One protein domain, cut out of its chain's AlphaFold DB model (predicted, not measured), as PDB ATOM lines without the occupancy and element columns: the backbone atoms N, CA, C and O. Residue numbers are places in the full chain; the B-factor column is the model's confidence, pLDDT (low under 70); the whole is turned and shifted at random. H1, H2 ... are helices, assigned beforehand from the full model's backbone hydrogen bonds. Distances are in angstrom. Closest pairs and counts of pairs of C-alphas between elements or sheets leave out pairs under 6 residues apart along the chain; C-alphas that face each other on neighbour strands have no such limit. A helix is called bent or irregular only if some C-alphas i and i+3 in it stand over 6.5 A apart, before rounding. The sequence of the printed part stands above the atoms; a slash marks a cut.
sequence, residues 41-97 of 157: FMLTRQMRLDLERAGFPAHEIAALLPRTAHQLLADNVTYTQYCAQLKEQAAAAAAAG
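Overview. This is residues 41 to 97 of the 157 residues of an uncharacterized protein of Pythium insidiosum (UniProt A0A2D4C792). A small head of three short helices, H1, H2 and H3, has one long straight helix, H4, leaving it as an arm, with residues 83 to 97 sticking out free of the rest. In the head, H1 has H2 and H3 set steeply to it, and the arm makes much of the length. The printed part has 57 residues with four named helices, in the order H1, H2, H3, H4, and no named strand; the class is all helix. The whole is only just compact, close to loose, with a radius of gyration of the C-alphas of 12.3 A, and its C-alphas span 38 by 23 by 21 A.

Along the chain. The printed part begins at Phe 41. H1 covers residues 45 to 53, 12.7 A from first to last C-alpha, and its C-alpha 45 is at (206.798, 270.164, 200.464). H2 covers residues 58 to 63, 9.0 A long by the same measure. H3 covers residues 66 to 74, 12.3 A long. H4, the longest helix, covers residues 79 to 97 and is 26.9 A long, from C-alpha 79 at (224.646, 270.428, 196.938) to C-alpha 97 at (231.410, 260.804, 172.723). No helix is bent or irregular.

Arrangement. H1 and H2 only just touch, with 3 pairs of C-alphas within 8 A, the closest being those of Arg 48 and Ile 61, 6.8 A apart. Their lines stand at a steep tilt of 60 degrees, and they run opposite ways. H1 and H3 touch, the closest C-alphas being those of Leu 51 and Leu 73, 7.2 A apart. They stand at a steep tilt of 52 degrees and run the same way. H2 and H3 are apart, but only just, their closest C-alphas being 8.1 A from each other. H4 touches no helix: it is only just apart from H3, closest 8.2 A, and from H1, closest 8.5 A, and it is apart from H2. In H1, H2, H3 and H4 every pair of O i and N i+4 is within hydrogen-bond range.

Size, cuts and confidence. The two C-alphas farthest apart are those of Gln 46 and Gly 97, at 38.6 A. Without the free residues 83 to 97, the body of 42 residues spans 24 by 19 by 16 A, with a radius of gyration of 8.9 A. The printed part has no cut, and the links H1 to H2, H2 to H3 and H3 to H4 are tight. The mean pLDDT of the printed part is 86.5; residue 41 and residues 94 to 97 are under 70, the model's low-confidence places.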
ATOM      1  N   PHE A  41     205.307 261.424 191.726       66.00
ATOM      2  CA  PHE A  41     205.494 262.144 190.462       66.00
ATOM      3  C   PHE A  41     205.899 263.609 190.702       66.00
ATOM      4  O   PHE A  41     206.260 264.319 189.770       66.00
ATOM      5  N   MET A  42     205.852 264.064 191.958       81.75
ATOM      6  CA  MET A  42     206.102 265.439 192.360       81.75
ATOM      7  C   MET A  42     206.904 265.482 193.663       81.75
ATOM      8  O   MET A  42     206.654 264.689 194.573       81.75
ATOM      9  N   LEU A  43     207.843 266.428 193.776       85.81
ATOM     10  CA  LEU A  43     208.531 266.697 195.040       85.81
ATOM     11  C   LEU A  43     207.520 267.190 196.078       85.81
ATOM     12  O   LEU A  43     206.814 268.178 195.857       85.81
ATOM     13  N   THR A  44     207.488 266.528 197.231       88.75
ATOM     14  CA  THR A  44     206.652 266.957 198.354       88.75
ATOM     15  C   THR A  44     207.216 268.225 198.997       88.75
ATOM     16  O   THR A  44     208.406 268.526 198.897       88.75
ATOM     17  N   ARG A  45     206.365 268.977 199.708       88.44
ATOM     18  CA  ARG A  45     206.798 270.164 200.464       88.44
ATOM     19  C   ARG A  45     207.908 269.832 201.467       88.44
ATOM     20  O   ARG A  45     208.829 270.624 201.622       88.44
ATOM     21  N   GLN A  46     207.826 268.666 202.106       88.88
ATOM     22  CA  GLN A  46     208.820 268.219 203.078       88.88
ATOM     23  C   GLN A  46     210.182 267.985 202.417       88.88
ATOM     24  O   GLN A  46     211.177 268.526 202.883       88.88
ATOM     25  N   MET A  47     210.213 267.300 201.269       90.56
ATOM     26  CA  MET A  47     211.457 267.100 200.520       90.56
ATOM     27  C   MET A  47     212.108 268.416 200.101       90.56
ATOM     28  O   MET A  47     213.327 268.519 200.129       90.56
ATOM     29  N   ARG A  48     211.318 269.430 199.720       91.06
ATOM     30  CA  ARG A  48     211.875 270.750 199.381       91.06
ATOM     31  C   ARG A  48     212.582 271.379 200.577       91.06
ATOM     32  O   ARG A  48     213.699 271.845 200.420       91.06
ATOM     33  N   LEU A  49     211.973 271.324 201.763       92.62
ATOM     34  CA  LEU A  49     212.593 271.831 202.989       92.62
ATOM     35  C   LEU A  49     213.871 271.066 203.346       92.62
ATOM     36  O   LEU A  49     214.854 271.669 203.772       92.62
ATOM     37  N   ASP A  50     213.872 269.746 203.170       92.81
ATOM     38  CA  ASP A  50     215.043 268.925 203.479       92.81
ATOM     39  C   ASP A  50     216.186 269.162 202.471       92.81
ATOM     40  O   ASP A  50     217.347 269.249 202.867       92.81
ATOM     41  N   LEU A  51     215.868 269.393 201.192       92.31
ATOM     42  CA  LEU A  51     216.846 269.804 200.177       92.31
ATOM     43  C   LEU A  51     217.378 271.224 200.418       92.31
ATOM     44  O   LEU A  51     218.577 271.461 200.284       92.31
ATOM     45  N   GLU A  52     216.527 272.167 200.824       93.81
ATOM     46  CA  GLU A  52     216.959 273.518 201.211       93.81
ATOM     47  C   GLU A  52     217.939 273.463 202.394       93.81
ATOM     48  O   GLU A  52     218.975 274.129 202.373       93.81
ATOM     49  N   ARG A  53     217.678 272.603 203.391       92.88
ATOM     50  CA  ARG A  53     218.609 272.351 204.509       92.88
ATOM     51  C   ARG A  53     219.935 271.739 204.056       92.88
ATOM     52  O   ARG A  53     220.963 272.035 204.657       92.88
ATOM     53  N   ALA A  54     219.926 270.929 202.998       90.88
ATOM     54  CA  ALA A  54     221.128 270.372 202.377       90.88
ATOM     55  C   ALA A  54     221.878 271.372 201.463       90.88
ATOM     56  O   ALA A  54     222.910 271.027 200.877       90.88
ATOM     57  N   GLY A  55     221.383 272.613 201.354       93.44
ATOM     58  CA  GLY A  55     222.025 273.707 200.624       93.44
ATOM     59  C   GLY A  55     221.634 273.813 199.149       93.44
ATOM     60  O   GLY A  55     222.322 274.505 198.399       93.44
ATOM     61  N   PHE A  56     220.564 273.142 198.711       93.38
ATOM     62  CA  PHE A  56     220.088 273.244 197.330       93.38
ATOM     63  C   PHE A  56     219.339 274.568 197.103       93.38
ATOM     64  O   PHE A  56     218.450 274.915 197.885       93.38
ATOM     65  N   PRO A  57     219.638 275.311 196.023       93.06
ATOM     66  CA  PRO A  57     218.898 276.519 195.689       93.06
ATOM     67  C   PRO A  57     217.535 276.182 195.064       93.06
ATOM     68  O   PRO A  57     217.373 275.186 194.362       93.06
ATOM     69  N   ALA A  58     216.544 277.055 195.264       87.88
ATOM     70  CA  ALA A  58     215.152 276.798 194.875       87.88
ATOM     71  C   ALA A  58     214.945 276.478 193.379       87.88
ATOM     72  O   ALA A  58     214.060 275.693 193.036       87.88
ATOM     73  N   HIS A  59     215.754 277.063 192.489       89.38
ATOM     74  CA  HIS A  59     215.661 276.808 191.049       89.38
ATOM     75  C   HIS A  59     216.147 275.401 190.669       89.38
ATOM     76  O   HIS A  59     215.529 274.762 189.822       89.38
ATOM     77  N   GLU A  60     217.179 274.882 191.340       89.25
ATOM     78  CA  GLU A  60     217.671 273.511 191.136       89.25
ATOM     79  C   GLU A  60     216.677 272.481 191.676       89.25
ATOM     80  O   GLU A  60     216.395 271.479 191.025       89.25
ATOM     81  N   ILE A  61     216.051 272.759 192.824       88.50
ATOM     82  CA  ILE A  61     215.016 271.884 193.401       88.50
ATOM     83  C   ILE A  61     213.826 271.727 192.443       88.50
ATOM     84  O   ILE A  61     213.229 270.653 192.370       88.50
ATOM     85  N   ALA A  62     213.471 272.781 191.702       85.56
ATOM     86  CA  ALA A  62     212.388 272.740 190.723       85.56
ATOM     87  C   ALA A  62     212.744 271.937 189.459       85.56
ATOM     88  O   ALA A  62     211.855 271.337 188.857       85.56
ATOM     89  N   ALA A  63     214.022 271.918 189.071       87.56
ATOM     90  CA  ALA A  63     214.522 271.130 187.946       87.56
ATOM     91  C   ALA A  63     214.768 269.653 188.311       87.56
ATOM     92  O   ALA A  63     214.851 268.794 187.429       87.56
ATOM     93  N   LEU A  64     214.879 269.345 189.606       87.75
ATOM     94  CA  LEU A  64     215.213 268.019 190.099       87.75
ATOM     95  C   LEU A  64     214.044 267.035 189.935       87.75
ATOM     96  O   LEU A  64     212.917 267.274 190.367       87.75
ATOM     97  N   LEU A  65     214.332 265.865 189.362       89.25
ATOM     98  CA  LEU A  65     213.361 264.776 189.280       89.25
ATOM     99  C   LEU A  65     213.050 264.224 190.685       89.25
ATOM    100  O   LEU A  65     213.977 264.011 191.471       89.25
ATOM    101  N   PRO A  66     211.782 263.891 190.997       88.19
ATOM    102  CA  PRO A  66     211.397 263.357 192.308       88.19
ATOM    103  C   PRO A  66     212.185 262.118 192.736       88.19
ATOM    104  O   PRO A  66     212.550 261.986 193.901       88.19
ATOM    105  N   ARG A  67     212.486 261.222 191.789       86.31
ATOM    106  CA  ARG A  67     213.279 260.014 192.049       86.31
ATOM    107  C   ARG A  67     214.697 260.359 192.503       86.31
ATOM    108  O   ARG A  67     215.168 259.817 193.495       86.31
ATOM    109  N   THR A  68     215.342 261.283 191.799       88.25
ATOM    110  CA  THR A  68     216.694 261.748 192.118       88.25
ATOM    111  C   THR A  68     216.708 262.483 193.455       88.25
ATOM    112  O   THR A  68     217.576 262.233 194.281       88.25
ATOM    113  N   ALA A  69     215.699 263.316 193.717       89.81
ATOM    114  CA  ALA A  69     215.521 264.006 194.991       89.81
ATOM    115  C   ALA A  69     215.403 263.037 196.178       89.81
ATOM    116  O   ALA A  69     216.057 263.229 197.200       89.81
ATOM    117  N   HIS A  70     214.609 261.974 196.030       88.44
ATOM    118  CA  HIS A  70     214.504 260.919 197.040       88.44
ATOM    119  C   HIS A  70     215.847 260.241 197.310       88.44
ATOM    120  O   HIS A  70     216.170 259.972 198.463       88.44
ATOM    121  N   GLN A  71     216.619 259.979 196.258       90.06
ATOM    122  CA  GLN A  71     217.910 259.317 196.376       90.06
ATOM    123  C   GLN A  71     218.947 260.211 197.067       90.06
ATOM    124  O   GLN A  71     219.587 259.771 198.011       90.06
ATOM    125  N   LEU A  72     219.024 261.495 196.703       91.50
ATOM    126  CA  LEU A  72     219.917 262.455 197.366       91.50
ATOM    127  C   LEU A  72     219.604 262.616 198.859       91.50
ATOM    128  O   LEU A  72     220.522 262.718 199.669       91.50
ATOM    129  N   LEU A  73     218.319 262.610 199.226       91.00
ATOM    130  CA  LEU A  73     217.899 262.656 200.627       91.00
ATOM    131  C   LEU A  73     218.207 261.350 201.372       91.00
ATOM    132  O   LEU A  73     218.606 261.403 202.531       91.00
ATOM    133  N   ALA A  74     218.058 260.190 200.723       91.19
ATOM    134  CA  ALA A  74     218.438 258.903 201.308       91.19
ATOM    135  C   ALA A  74     219.954 258.818 201.554       91.19
ATOM    136  O   ALA A  74     220.392 258.379 202.618       91.19
ATOM    137  N   ASP A  75     220.741 259.317 200.602       92.19
ATOM    138  CA  ASP A  75     222.202 259.279 200.625       92.19
ATOM    139  C   ASP A  75     222.820 260.456 201.415       92.19
ATOM    140  O   ASP A  75     224.036 260.517 201.585       92.19
ATOM    141  N   ASN A  76     221.998 261.382 201.934       89.75
ATOM    142  CA  ASN A  76     222.416 262.601 202.647       89.75
ATOM    143  C   ASN A  76     223.450 263.446 201.872       89.75
ATOM    144  O   ASN A  76     224.376 264.027 202.447       89.75
ATOM    145  N   VAL A  77     223.290 263.521 200.552       90.38
ATOM    146  CA  VAL A  77     224.216 264.226 199.658       90.38
ATOM    147  C   VAL A  77     223.953 265.729 199.711       90.38
ATOM    148  O   VAL A  77     222.823 266.195 199.566       90.38
ATOM    149  N   THR A  78     225.019 266.510 199.886       93.06
ATOM    150  CA  THR A  78     224.950 267.980 199.877       93.06
ATOM    151  C   THR A  78     225.077 268.544 198.462       93.06
ATOM    152  O   THR A  78     225.606 267.895 197.557       93.06
ATOM    153  N   TYR A  79     224.631 269.788 198.260       91.50
ATOM    154  CA  TYR A  79     224.646 270.428 196.938       91.50
ATOM    155  C   TYR A  79     226.040 270.450 196.278       91.50
ATOM    156  O   TYR A  79     226.177 270.198 195.082       91.50
ATOM    157  N   THR A  80     227.103 270.672 197.057       90.44
ATOM    158  CA  THR A  80     228.482 270.703 196.543       90.44
ATOM    159  C   THR A  80     228.936 269.351 195.993       90.44
ATOM    160  O   THR A  80     229.595 269.295 194.953       90.44
ATOM    161  N   GLN A  81     228.552 268.259 196.655       91.06
ATOM    162  CA  GLN A  81     228.839 266.895 196.212       91.06
ATOM    163  C   GLN A  81     228.046 266.549 194.952       91.06
ATOM    164  O   GLN A  81     228.606 265.995 194.007       91.06
ATOM    165  N   TYR A  82     226.773 266.946 194.900       90.94
ATOM    166  CA  TYR A  82     225.932 266.762 193.720       90.94
ATOM    167  C   TYR A  82     226.518 267.461 192.479       90.94
ATOM    168  O   TYR A  82     226.633 266.848 191.415       90.94
ATOM    169  N   CYS A  83     226.988 268.707 192.616       87.94
ATOM    170  CA  CYS A  83     227.660 269.418 191.523       87.94
ATOM    171  C   CYS A  83     228.943 268.716 191.053       87.94
ATOM    172  O   CYS A  83     229.212 268.670 189.850       87.94
ATOM    173  N   ALA A  84     229.739 268.171 191.978       90.75
ATOM    174  CA  ALA A  84     230.941 267.416 191.622       90.75
ATOM    175  C   ALA A  84     230.589 266.159 190.807       90.75
ATOM    176  O   ALA A  84     231.225 265.889 189.790       90.75
ATOM    177  N   GLN A  85     229.523 265.460 191.199       88.62
ATOM    178  CA  GLN A  85     229.036 264.261 190.520       88.62
ATOM    179  C   GLN A  85     228.523 264.553 189.104       88.62
ATOM    180  O   GLN A  85     228.861 263.839 188.160       88.62
ATOM    181  N   LEU A  86     227.759 265.637 188.933       86.75
ATOM    182  CA  LEU A  86     227.317 266.092 187.610       86.75
ATOM    183  C   LEU A  86     228.505 266.412 186.698       86.75
ATOM    184  O   LEU A  86     228.503 266.058 185.519       86.75
ATOM    185  N   LYS A  87     229.538 267.057 187.248       89.94
ATOM    186  CA  LYS A  87     230.753 267.392 186.502       89.94
ATOM    187  C   LYS A  87     231.518 266.143 186.063       89.94
ATOM    188  O   LYS A  87     231.997 266.096 184.931       89.94
ATOM    189  N   GLU A  88     231.617 265.137 186.925       87.12
ATOM    190  CA  GLU A  88     232.261 263.860 186.601       87.12
ATOM    191  C   GLU A  88     231.491 263.089 185.518       87.12
ATOM    192  O   GLU A  88     232.089 262.622 184.547       87.12
ATOM    193  N   GLN A  89     230.158 263.043 185.608       83.06
ATOM    194  CA  GLN A  89     229.316 262.419 184.582       83.06
ATOM    195  C   GLN A  89     229.431 263.126 183.226       83.06
ATOM    196  O   GLN A  89     229.525 262.463 182.192       83.06
ATOM    197  N   ALA A  90     229.481 264.461 183.212       82.44
ATOM    198  CA  ALA A  90     229.683 265.228 181.983       82.44
ATOM    199  C   ALA A  90     231.063 264.965 181.354       82.44
ATOM    200  O   ALA A  90     231.171 264.833 180.133       82.44
ATOM    201  N   ALA A  91     232.113 264.835 182.172       78.81
ATOM    202  CA  ALA A  91     233.452 264.496 181.695       78.81
ATOM    203  C   ALA A  91     233.516 263.070 181.114       78.81
ATOM    204  O   ALA A  91     234.104 262.865 180.052       78.81
ATOM    205  N   ALA A  92     232.858 262.099 181.758       78.19
ATOM    206  CA  ALA A  92     232.765 260.728 181.260       78.19
ATOM    207  C   ALA A  92     231.978 260.640 179.938       78.19
ATOM    208  O   ALA A  92     232.392 259.937 179.014       78.19
ATOM    209  N   ALA A  93     230.883 261.396 179.806       72.81
ATOM    210  CA  ALA A  93     230.097 261.456 178.573       72.81
ATOM    211  C   ALA A  93     230.874 262.106 177.413       72.81
ATOM    212  O   ALA A  93     230.801 261.626 176.283       72.81
ATOM    213  N   ALA A  94     231.665 263.149 177.685       69.38
ATOM    214  CA  ALA A  94     232.536 263.766 176.684       69.38
ATOM    215  C   ALA A  94     233.656 262.815 176.217       69.38
ATOM    216  O   ALA A  94     233.974 262.776 175.029       69.38
ATOM    217  N   ALA A  95     234.210 262.003 177.124       63.19
ATOM    218  CA  ALA A  95     235.195 260.980 176.776       63.19
ATOM    219  C   ALA A  95     234.584 259.846 175.928       63.19
ATOM    220  O   ALA A  95     235.195 259.417 174.951       63.19
ATOM    221  N   ALA A  96     233.358 259.410 176.242       58.84
ATOM    222  CA  ALA A  96     232.643 258.387 175.474       58.84
ATOM    223  C   ALA A  96     232.164 258.889 174.096       58.84
ATOM    224  O   ALA A  96     232.177 258.140 173.118       58.84
ATOM    225  N   GLY A  97     231.791 260.168 173.989       54.88
ATOM    226  CA  GLY A  97     231.410 260.804 172.723       54.88
ATOM    227  C   GLY A  97     232.566 260.954 171.729       54.88
ATOM    228  O   GLY A  97     232.332 261.070 170.529       54.88
TER     229      GLY A  97